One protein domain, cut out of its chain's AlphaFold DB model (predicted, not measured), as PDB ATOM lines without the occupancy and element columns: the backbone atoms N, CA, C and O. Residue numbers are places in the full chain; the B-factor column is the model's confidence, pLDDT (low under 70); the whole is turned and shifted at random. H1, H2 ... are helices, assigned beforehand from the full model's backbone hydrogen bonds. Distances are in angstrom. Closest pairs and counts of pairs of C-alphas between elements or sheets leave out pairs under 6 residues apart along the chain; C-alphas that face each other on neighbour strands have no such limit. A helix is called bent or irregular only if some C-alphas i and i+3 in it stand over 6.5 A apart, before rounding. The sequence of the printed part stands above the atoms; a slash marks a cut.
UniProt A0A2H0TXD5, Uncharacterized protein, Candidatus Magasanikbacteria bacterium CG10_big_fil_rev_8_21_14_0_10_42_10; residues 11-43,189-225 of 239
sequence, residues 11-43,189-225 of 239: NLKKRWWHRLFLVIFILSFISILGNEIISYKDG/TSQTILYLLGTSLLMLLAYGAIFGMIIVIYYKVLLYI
ATOM      1  N   ASN A  11     170.010 133.927 138.988       67.75
ATOM      2  CA  ASN A  11     171.303 133.588 138.363       67.75
ATOM      3  C   ASN A  11     171.466 134.250 136.972       67.75
ATOM      4  O   ASN A  11     171.609 133.588 135.941       67.75
ATOM      5  N   LEU A  12     171.404 135.584 136.935       68.12
ATOM      6  CA  LEU A  12     171.445 136.409 135.721       68.12
ATOM      7  C   LEU A  12     172.807 136.344 135.022       68.12
ATOM      8  O   LEU A  12     172.876 136.456 133.800       68.12
ATOM      9  N   LYS A  13     173.884 136.065 135.771       66.19
ATOM     10  CA  LYS A  13     175.253 135.955 135.240       66.19
ATOM     11  C   LYS A  13     175.399 134.909 134.135       66.19
ATOM     12  O   LYS A  13     176.302 135.054 133.317       66.19
ATOM     13  N   LYS A  14     174.559 133.868 134.079       70.81
ATOM     14  CA  LYS A  14     174.610 132.832 133.026       70.81
ATOM     15  C   LYS A  14     173.702 133.114 131.823       70.81
ATOM     16  O   LYS A  14     173.785 132.389 130.838       70.81
ATOM     17  N   ARG A  15     172.847 134.144 131.861       79.50
ATOM     18  CA  ARG A  15     171.902 134.425 130.770       79.50
ATOM     19  C   ARG A  15     172.529 135.332 129.710       79.50
ATOM     20  O   ARG A  15     172.951 136.444 130.012       79.50
ATOM     21  N   TRP A  16     172.563 134.858 128.465       81.12
ATOM     22  CA  TRP A  16     173.222 135.546 127.347       81.12
ATOM     23  C   TRP A  16     172.626 136.935 127.064       81.12
ATOM     24  O   TRP A  16     173.374 137.893 126.900       81.12
ATOM     25  N   TRP A  17     171.298 137.075 127.110       80.25
ATOM     26  CA  TRP A  17     170.605 138.343 126.851       80.25
ATOM     27  C   TRP A  17     170.893 139.412 127.917       80.25
ATOM     28  O   TRP A  17     170.981 140.592 127.596       80.25
ATOM     29  N   HIS A  18     171.110 139.011 129.176       80.94
ATOM     30  CA  HIS A  18     171.512 139.931 130.245       80.94
ATOM     31  C   HIS A  18     172.939 140.453 130.028       80.94
ATOM     32  O   HIS A  18     173.192 141.643 130.187       80.94
ATOM     33  N   ARG A  19     173.866 139.577 129.610       81.56
ATOM     34  CA  ARG A  19     175.239 139.978 129.259       81.56
ATOM     35  C   ARG A  19     175.252 140.929 128.064       81.56
ATOM     36  O   ARG A  19     175.950 141.934 128.110       81.56
ATOM     37  N   LEU A  20     174.454 140.630 127.038       85.50
ATOM     38  CA  LEU A  20     174.319 141.474 125.853       85.50
ATOM     39  C   LEU A  20     173.803 142.872 126.221       85.50
ATOM     40  O   LEU A  20     174.399 143.864 125.816       85.50
ATOM     41  N   PHE A  21     172.753 142.949 127.045       83.56
ATOM     42  CA  PHE A  21     172.220 144.222 127.530       83.56
ATOM     43  C   PHE A  21     173.276 145.042 128.280       83.56
ATOM     44  O   PHE A  21     173.403 146.235 128.039       83.56
ATOM     45  N   LEU A  22     174.072 144.404 129.144       82.69
ATOM     46  CA  LEU A  22     175.118 145.075 129.919       82.69
ATOM     47  C   LEU A  22     176.216 145.654 129.009       82.69
ATOM     48  O   LEU A  22     176.633 146.793 129.198       82.69
ATOM     49  N   VAL A  23     176.640 144.905 127.986       86.25
ATOM     50  CA  VAL A  23     177.618 145.383 126.995       86.25
ATOM     51  C   VAL A  23     177.066 146.569 126.202       86.25
ATOM     52  O   VAL A  23     177.742 147.590 126.110       86.25
ATOM     53  N   ILE A  24     175.836 146.471 125.683       87.44
ATOM     54  CA  ILE A  24     175.185 147.571 124.950       87.44
ATOM     55  C   ILE A  24     175.080 148.808 125.845       87.44
ATOM     56  O   ILE A  24     175.438 149.901 125.427       87.44
ATOM     57  N   PHE A  25     174.666 148.631 127.097       84.31
ATOM     58  CA  PHE A  25     174.520 149.710 128.066       84.31
ATOM     59  C   PHE A  25     175.840 150.451 128.330       84.31
ATOM     60  O   PHE A  25     175.861 151.679 128.316       84.31
ATOM     61  N   ILE A  26     176.950 149.724 128.508       85.88
ATOM     62  CA  ILE A  26     178.282 150.329 128.676       85.88
ATOM     63  C   ILE A  26     178.708 151.070 127.403       85.88
ATOM     64  O   ILE A  26     179.167 152.207 127.485       85.88
ATOM     65  N   LEU A  27     178.540 150.457 126.228       88.25
ATOM     66  CA  LEU A  27     178.924 151.076 124.956       88.25
ATOM     67  C   LEU A  27     178.111 152.340 124.661       88.25
ATOM     68  O   LEU A  27     178.681 153.333 124.213       88.25
ATOM     69  N   SER A  28     176.809 152.339 124.956       84.12
ATOM     70  CA  SER A  28     175.954 153.523 124.835       84.12
ATOM     71  C   SER A  28     176.383 154.628 125.796       84.12
ATOM     72  O   SER A  28     176.470 155.778 125.381       84.12
ATOM     73  N   PHE A  29     176.711 154.293 127.048       82.50
ATOM     74  CA  PHE A  29     177.207 155.272 128.021       82.50
ATOM     75  C   PHE A  29     178.508 155.935 127.552       82.50
ATOM     76  O   PHE A  29     178.617 157.160 127.553       82.50
ATOM     77  N   ILE A  30     179.474 155.134 127.087       84.56
ATOM     78  CA  ILE A  30     180.756 155.631 126.570       84.56
ATOM     79  C   ILE A  30     180.553 156.461 125.298       84.56
ATOM     80  O   ILE A  30     181.161 157.517 125.168       84.56
ATOM     81  N   SER A  31     179.692 156.018 124.376       83.06
ATOM     82  CA  SER A  31     179.444 156.731 123.114       83.06
ATOM     83  C   SER A  31     178.791 158.091 123.345       83.06
ATOM     84  O   SER A  31     179.171 159.059 122.699       83.06
ATOM     85  N   ILE A  32     177.845 158.180 124.286       80.94
ATOM     86  CA  ILE A  32     177.207 159.449 124.656       80.94
ATOM     87  C   ILE A  32     178.239 160.391 125.283       80.94
ATOM     88  O   ILE A  32     178.390 161.512 124.814       80.94
ATOM     89  N   LEU A  33     179.013 159.925 126.272       75.25
ATOM     90  CA  LEU A  33     180.069 160.743 126.878       75.25
ATOM     91  C   LEU A  33     181.120 161.201 125.854       75.25
ATOM     92  O   LEU A  33     181.555 162.348 125.894       75.25
ATOM     93  N   GLY A  34     181.523 160.318 124.938       75.25
ATOM     94  CA  GLY A  34     182.494 160.625 123.890       75.25
ATOM     95  C   GLY A  34     181.975 161.645 122.874       75.25
ATOM     96  O   GLY A  34     182.690 162.593 122.555       75.25
ATOM     97  N   ASN A  35     180.734 161.486 122.402       73.88
ATOM     98  CA  ASN A  35     180.115 162.415 121.454       73.88
ATOM     99  C   ASN A  35     179.927 163.806 122.044       73.88
ATOM    100  O   ASN A  35     180.156 164.775 121.334       73.88
ATOM    101  N   GLU A  36     179.557 163.915 123.319       69.50
ATOM    102  CA  GLU A  36     179.478 165.216 123.975       69.50
ATOM    103  C   GLU A  36     180.857 165.887 123.955       69.50
ATOM    104  O   GLU A  36     180.994 166.970 123.397       69.50
ATOM    105  N   ILE A  37     181.918 165.222 124.432       67.69
ATOM    106  CA  ILE A  37     183.284 165.788 124.443       67.69
ATOM    107  C   ILE A  37     183.722 166.278 123.048       67.69
ATOM    108  O   ILE A  37     184.341 167.337 122.938       67.69
ATOM    109  N   ILE A  38     183.396 165.528 121.990       64.81
ATOM    110  CA  ILE A  38     183.712 165.891 120.599       64.81
ATOM    111  C   ILE A  38     182.834 167.056 120.117       64.81
ATOM    112  O   ILE A  38     183.359 168.039 119.602       64.81
ATOM    113  N   SER A  39     181.521 166.999 120.344       60.03
ATOM    114  CA  SER A  39     180.575 168.057 119.965       60.03
ATOM    115  C   SER A  39     180.885 169.382 120.658       60.03
ATOM    116  O   SER A  39     180.696 170.445 120.071       60.03
ATOM    117  N   TYR A  40     181.390 169.337 121.890       58.28
ATOM    118  CA  TYR A  40     181.836 170.532 122.590       58.28
ATOM    119  C   TYR A  40     183.146 171.103 122.010       58.28
ATOM    120  O   TYR A  40     183.360 172.312 122.079       58.28
ATOM    121  N   LYS A  41     184.018 170.275 121.416       55.19
ATOM    122  CA  LYS A  41     185.282 170.711 120.791       55.19
ATOM    123  C   LYS A  41     185.066 171.444 119.468       55.19
ATOM    124  O   LYS A  41     185.771 172.417 119.206       55.19
ATOM    125  N   ASP A  42     184.098 170.999 118.674       48.69
ATOM    126  CA  ASP A  42     183.885 171.511 117.317       48.69
ATOM    127  C   ASP A  42     182.916 172.714 117.259       48.69
ATOM    128  O   ASP A  42     182.813 173.372 116.226       48.69
ATOM    129  N   GLY A  43     182.245 173.060 118.367       44.59
ATOM    130  CA  GLY A  43     181.262 174.147 118.433       44.59
ATOM    131  C   GLY A  43     181.584 175.242 119.458       44.59
ATOM    132  O   GLY A  43     181.221 175.131 120.623       44.59
ATOM    133  N   THR A 189     192.039 180.638 130.839       84.31
ATOM    134  CA  THR A 189     192.217 179.181 130.945       84.31
ATOM    135  C   THR A 189     191.568 178.625 132.212       84.31
ATOM    136  O   THR A 189     190.926 177.580 132.165       84.31
ATOM    137  N   SER A 190     191.684 179.330 133.340       81.88
ATOM    138  CA  SER A 190     191.118 178.905 134.625       81.88
ATOM    139  C   SER A 190     189.590 178.862 134.582       81.88
ATOM    140  O   SER A 190     189.001 177.843 134.937       81.88
ATOM    141  N   GLN A 191     188.946 179.917 134.076       81.31
ATOM    142  CA  GLN A 191     187.491 179.953 133.917       81.31
ATOM    143  C   GLN A 191     187.007 178.917 132.903       81.31
ATOM    144  O   GLN A 191     185.969 178.291 133.109       81.31
ATOM    145  N   THR A 192     187.776 178.690 131.836       80.19
ATOM    146  CA  THR A 192     187.481 177.653 130.838       80.19
ATOM    147  C   THR A 192     187.499 176.263 131.472       80.19
ATOM    148  O   THR A 192     186.546 175.504 131.310       80.19
ATOM    149  N   ILE A 193     188.535 175.944 132.254       80.06
ATOM    150  CA  ILE A 193     188.646 174.670 132.976       80.06
ATOM    151  C   ILE A 193     187.535 174.529 134.022       80.06
ATOM    152  O   ILE A 193     186.921 173.472 134.116       80.06
ATOM    153  N   LEU A 194     187.243 175.574 134.797       81.69
ATOM    154  CA  LEU A 194     186.168 175.544 135.793       81.69
ATOM    155  C   LEU A 194     184.803 175.310 135.146       81.69
ATOM    156  O   LEU A 194     184.028 174.487 135.630       81.69
ATOM    157  N   TYR A 195     184.530 175.992 134.034       80.00
ATOM    158  CA  TYR A 195     183.314 175.782 133.262       80.00
ATOM    159  C   TYR A 195     183.225 174.342 132.755       80.00
ATOM    160  O   TYR A 195     182.210 173.689 132.976       80.00
ATOM    161  N   LEU A 196     184.306 173.831 132.160       77.31
ATOM    162  CA  LEU A 196     184.432 172.447 131.704       77.31
ATOM    163  C   LEU A 196     184.159 171.433 132.815       77.31
ATOM    164  O   LEU A 196     183.402 170.485 132.615       77.31
ATOM    165  N   LEU A 197     184.765 171.615 133.988       79.38
ATOM    166  CA  LEU A 197     184.573 170.726 135.131       79.38
ATOM    167  C   LEU A 197     183.133 170.788 135.645       79.38
ATOM    168  O   LEU A 197     182.541 169.747 135.924       79.38
ATOM    169  N   GLY A 198     182.556 171.989 135.729       80.44
ATOM    170  CA  GLY A 198     181.179 172.196 136.168       80.44
ATOM    171  C   GLY A 198     180.157 171.549 135.233       80.44
ATOM    172  O   GLY A 198     179.295 170.797 135.688       80.44
ATOM    173  N   THR A 199     180.271 171.781 133.923       76.50
ATOM    174  CA  THR A 199     179.375 171.172 132.929       76.50
ATOM    175  C   THR A 199     179.565 169.665 132.842       76.50
ATOM    176  O   THR A 199     178.577 168.935 132.822       76.50
ATOM    177  N   SER A 200     180.809 169.179 132.880       76.44
ATOM    178  CA  SER A 200     181.099 167.740 132.882       76.44
ATOM    179  C   SER A 200     180.495 167.045 134.100       76.44
ATOM    180  O   SER A 200     179.896 165.980 133.963       76.44
ATOM    181  N   LEU A 201     180.596 167.653 135.287       80.88
ATOM    182  CA  LEU A 201     179.986 167.123 136.505       80.88
ATOM    183  C   LEU A 201     178.457 167.079 136.393       80.88
ATOM    184  O   LEU A 201     177.852 166.056 136.711       80.88
ATOM    185  N   LEU A 202     177.833 168.162 135.918       81.62
ATOM    186  CA  LEU A 202     176.382 168.239 135.746       81.62
ATOM    187  C   LEU A 202     175.877 167.190 134.747       81.62
ATOM    188  O   LEU A 202     174.904 166.491 135.025       81.62
ATOM    189  N   MET A 203     176.570 167.031 133.617       80.75
ATOM    190  CA  MET A 203     176.253 165.998 132.634       80.75
ATOM    191  C   MET A 203     176.417 164.597 133.216       80.75
ATOM    192  O   MET A 203     175.535 163.760 133.045       80.75
ATOM    193  N   LEU A 204     177.496 164.334 133.957       83.25
ATOM    194  CA  LEU A 204     177.719 163.033 134.588       83.25
ATOM    195  C   LEU A 204     176.600 162.695 135.584       83.25
ATOM    196  O   LEU A 204     176.126 161.560 135.601       83.25
ATOM    197  N   LEU A 205     176.122 163.675 136.355       85.75
ATOM    198  CA  LEU A 205     174.965 163.507 137.238       85.75
ATOM    199  C   LEU A 205     173.671 163.253 136.454       85.75
ATOM    200  O   LEU A 205     172.923 162.338 136.802       85.75
ATOM    201  N   ALA A 206     173.415 164.014 135.387       84.75
ATOM    202  CA  ALA A 206     172.221 163.865 134.557       84.75
ATOM    203  C   ALA A 206     172.171 162.491 133.869       84.75
ATOM    204  O   ALA A 206     171.189 161.757 134.009       84.75
ATOM    205  N   TYR A 207     173.252 162.087 133.199       84.00
ATOM    206  CA  TYR A 207     173.352 160.759 132.598       84.00
ATOM    207  C   TYR A 207     173.341 159.665 133.663       84.00
ATOM    208  O   TYR A 207     172.636 158.673 133.502       84.00
ATOM    209  N   GLY A 208     174.032 159.850 134.789       84.88
ATOM    210  CA  GLY A 208     173.976 158.927 135.921       84.88
ATOM    211  C   GLY A 208     172.543 158.687 136.409       84.88
ATOM    212  O   GLY A 208     172.158 157.541 136.642       84.88
ATOM    213  N   ALA A 209     171.721 159.736 136.483       87.50
ATOM    214  CA  ALA A 209     170.311 159.632 136.846       87.50
ATOM    215  C   ALA A 209     169.479 158.890 135.784       87.50
ATOM    216  O   ALA A 209     168.703 157.999 136.138       87.50
ATOM    217  N   ILE A 210     169.666 159.193 134.493       87.56
ATOM    218  CA  ILE A 210     168.975 158.512 133.380       87.56
ATOM    219  C   ILE A 210     169.317 157.018 133.371       87.56
ATOM    220  O   ILE A 210     168.430 156.163 133.380       87.56
ATOM    221  N   PHE A 211     170.608 156.687 133.412       84.62
ATOM    222  CA  PHE A 211     171.089 155.308 133.430       84.62
ATOM    223  C   PHE A 211     170.640 154.588 134.709       84.62
ATOM    224  O   PHE A 211     170.212 153.433 134.650       84.62
ATOM    225  N   GLY A 212     170.632 155.278 135.853       85.19
ATOM    226  CA  GLY A 212     170.050 154.787 137.099       85.19
ATOM    227  C   GLY A 212     168.570 154.426 136.953       85.19
ATOM    228  O   GLY A 212     168.170 153.328 137.339       85.19
ATOM    229  N   MET A 213     167.763 155.293 136.334       86.62
ATOM    230  CA  MET A 213     166.342 155.040 136.070       86.62
ATOM    231  C   MET A 213     166.137 153.823 135.157       86.62
ATOM    232  O   MET A 213     165.305 152.964 135.465       86.62
ATOM    233  N   ILE A 214     166.930 153.690 134.088       85.62
ATOM    234  CA  ILE A 214     166.900 152.522 133.191       85.62
ATOM    235  C   ILE A 214     167.186 151.234 133.974       85.62
ATOM    236  O   ILE A 214     166.478 150.239 133.806       85.62
ATOM    237  N   ILE A 215     168.174 151.252 134.876       82.88
ATOM    238  CA  ILE A 215     168.483 150.115 135.754       82.88
ATOM    239  C   ILE A 215     167.278 149.781 136.640       82.88
ATOM    240  O   ILE A 215     166.907 148.610 136.742       82.88
ATOM    241  N   VAL A 216     166.629 150.775 137.257       82.62
ATOM    242  CA  VAL A 216     165.438 150.537 138.092       82.62
ATOM    243  C   VAL A 216     164.334 149.857 137.287       82.62
ATOM    244  O   VAL A 216     163.791 148.848 137.738       82.62
ATOM    245  N   ILE A 217     164.025 150.365 136.091       84.06
ATOM    246  CA  ILE A 217     162.996 149.798 135.208       84.06
ATOM    247  C   ILE A 217     163.366 148.366 134.807       84.06
ATOM    248  O   ILE A 217     162.535 147.461 134.903       84.06
ATOM    249  N   TYR A 218     164.624 148.127 134.435       82.38
ATOM    250  CA  TYR A 218     165.106 146.796 134.076       82.38
ATOM    251  C   TYR A 218     164.922 145.790 135.223       82.38
ATOM    252  O   TYR A 218     164.335 144.721 135.036       82.38
ATOM    253  N   TYR A 219     165.367 146.136 136.435       75.94
ATOM    254  CA  TYR A 219     165.312 145.220 137.575       75.94
ATOM    255  C   TYR A 219     163.911 145.072 138.182       75.94
ATOM    256  O   TYR A 219     163.575 143.984 138.652       75.94
ATOM    257  N   LYS A 220     163.087 146.127 138.189       76.94
ATOM    258  CA  LYS A 220     161.749 146.081 138.799       76.94
ATOM    259  C   LYS A 220     160.641 145.661 137.853       76.94
ATOM    260  O   LYS A 220     159.710 145.018 138.314       76.94
ATOM    261  N   VAL A 221     160.708 146.030 136.578       78.19
ATOM    262  CA  VAL A 221     159.622 145.783 135.620       78.19
ATOM    263  C   VAL A 221     159.964 144.580 134.758       78.19
ATOM    264  O   VAL A 221     159.277 143.566 134.824       78.19
ATOM    265  N   LEU A 222     161.071 144.634 134.013       75.38
ATOM    266  CA  LEU A 222     161.429 143.571 133.069       75.38
ATOM    267  C   LEU A 222     161.727 142.243 133.770       75.38
ATOM    268  O   LEU A 222     161.147 141.218 133.418       75.38
ATOM    269  N   LEU A 223     162.583 142.241 134.796       74.62
ATOM    270  CA  LEU A 223     162.852 141.007 135.542       74.62
ATOM    271  C   LEU A 223     161.623 140.502 136.306       74.62
ATOM    272  O   LEU A 223     161.462 139.292 136.454       74.62
ATOM    273  N   TYR A 224     160.742 141.395 136.765       69.88
ATOM    274  CA  TYR A 224     159.479 140.984 137.376       69.88
ATOM    275  C   TYR A 224     158.548 140.315 136.363       69.88
ATOM    276  O   TYR A 224     157.992 139.274 136.675       69.88
ATOM    277  N   ILE A 225     158.423 140.830 135.140       71.81
ATOM    278  CA  ILE A 225     157.613 140.194 134.091       71.81
ATOM    279  C   ILE A 225     158.185 138.818 133.722       71.81
ATOM    280  O   ILE A 225     157.454 137.831 133.672       71.81
TER     281      ILE A 225
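What this domain is: This is residues 11 to 43 and 189 to 225 of the 239 residues of an uncharacterized protein of Candidatus Magasanikbacteria bacterium CG10_big_fil_rev_8_21_14_0_10_42_10 (UniProt A0A2H0TXD5). Two long helices, H1 and H2, lie side by side as a rod, running opposite ways and slightly crossed, with a narrow space between them. H2 is the longer, and a short stretch, residues 11 to 15, comes before H1. The printed part has 70 residues, with two named helices in the order H1, H2 and no named strand, and its class is all helix. It is only just loose, close to extended, with a radius of gyration of the C-alphas of 16.3 A and spans of 51 by 19 by 17 A.

How they stand to each other: H1, residues 16 to 42, and H2, residues 189 to 225, are near each other: their closest C-alphas are 8.1 A apart, and 17 pairs of C-alphas are within 10 A. Residues 13 to 24, of which 16 to 24 belong to H1, stand free. Residues 189 to 195 and 216 to 222, which belong to H2, stand free as well. In H1 every O i to N i+4 pair is within hydrogen-bond range, and in H2 31 of 33 are.

Where its parts are: H1 begins at C-alpha 16, at (173.222, 135.546, 127.347), and measures 38.8 A to C-alpha 42, at (183.885, 171.511, 117.317). H2 measures 52.2 A and ends at C-alpha 225, at (157.613, 140.194, 134.091). H2 is neither bent nor irregular, but only just: C-alphas 219 and 222 are 6.2 A apart.

The domain as a whole: The two C-alphas farthest apart are those of Thr 189 and Ile 225, at 52.2 A. The link from H1 to H2 runs across the cut, where residues 44 to 188 are not printed, and C-alphas 43 and 189 are 17.4 A apart. The mean pLDDT of the printed part is 78.1, and residues 11 to 13, 36 to 43 and 224 are under 70.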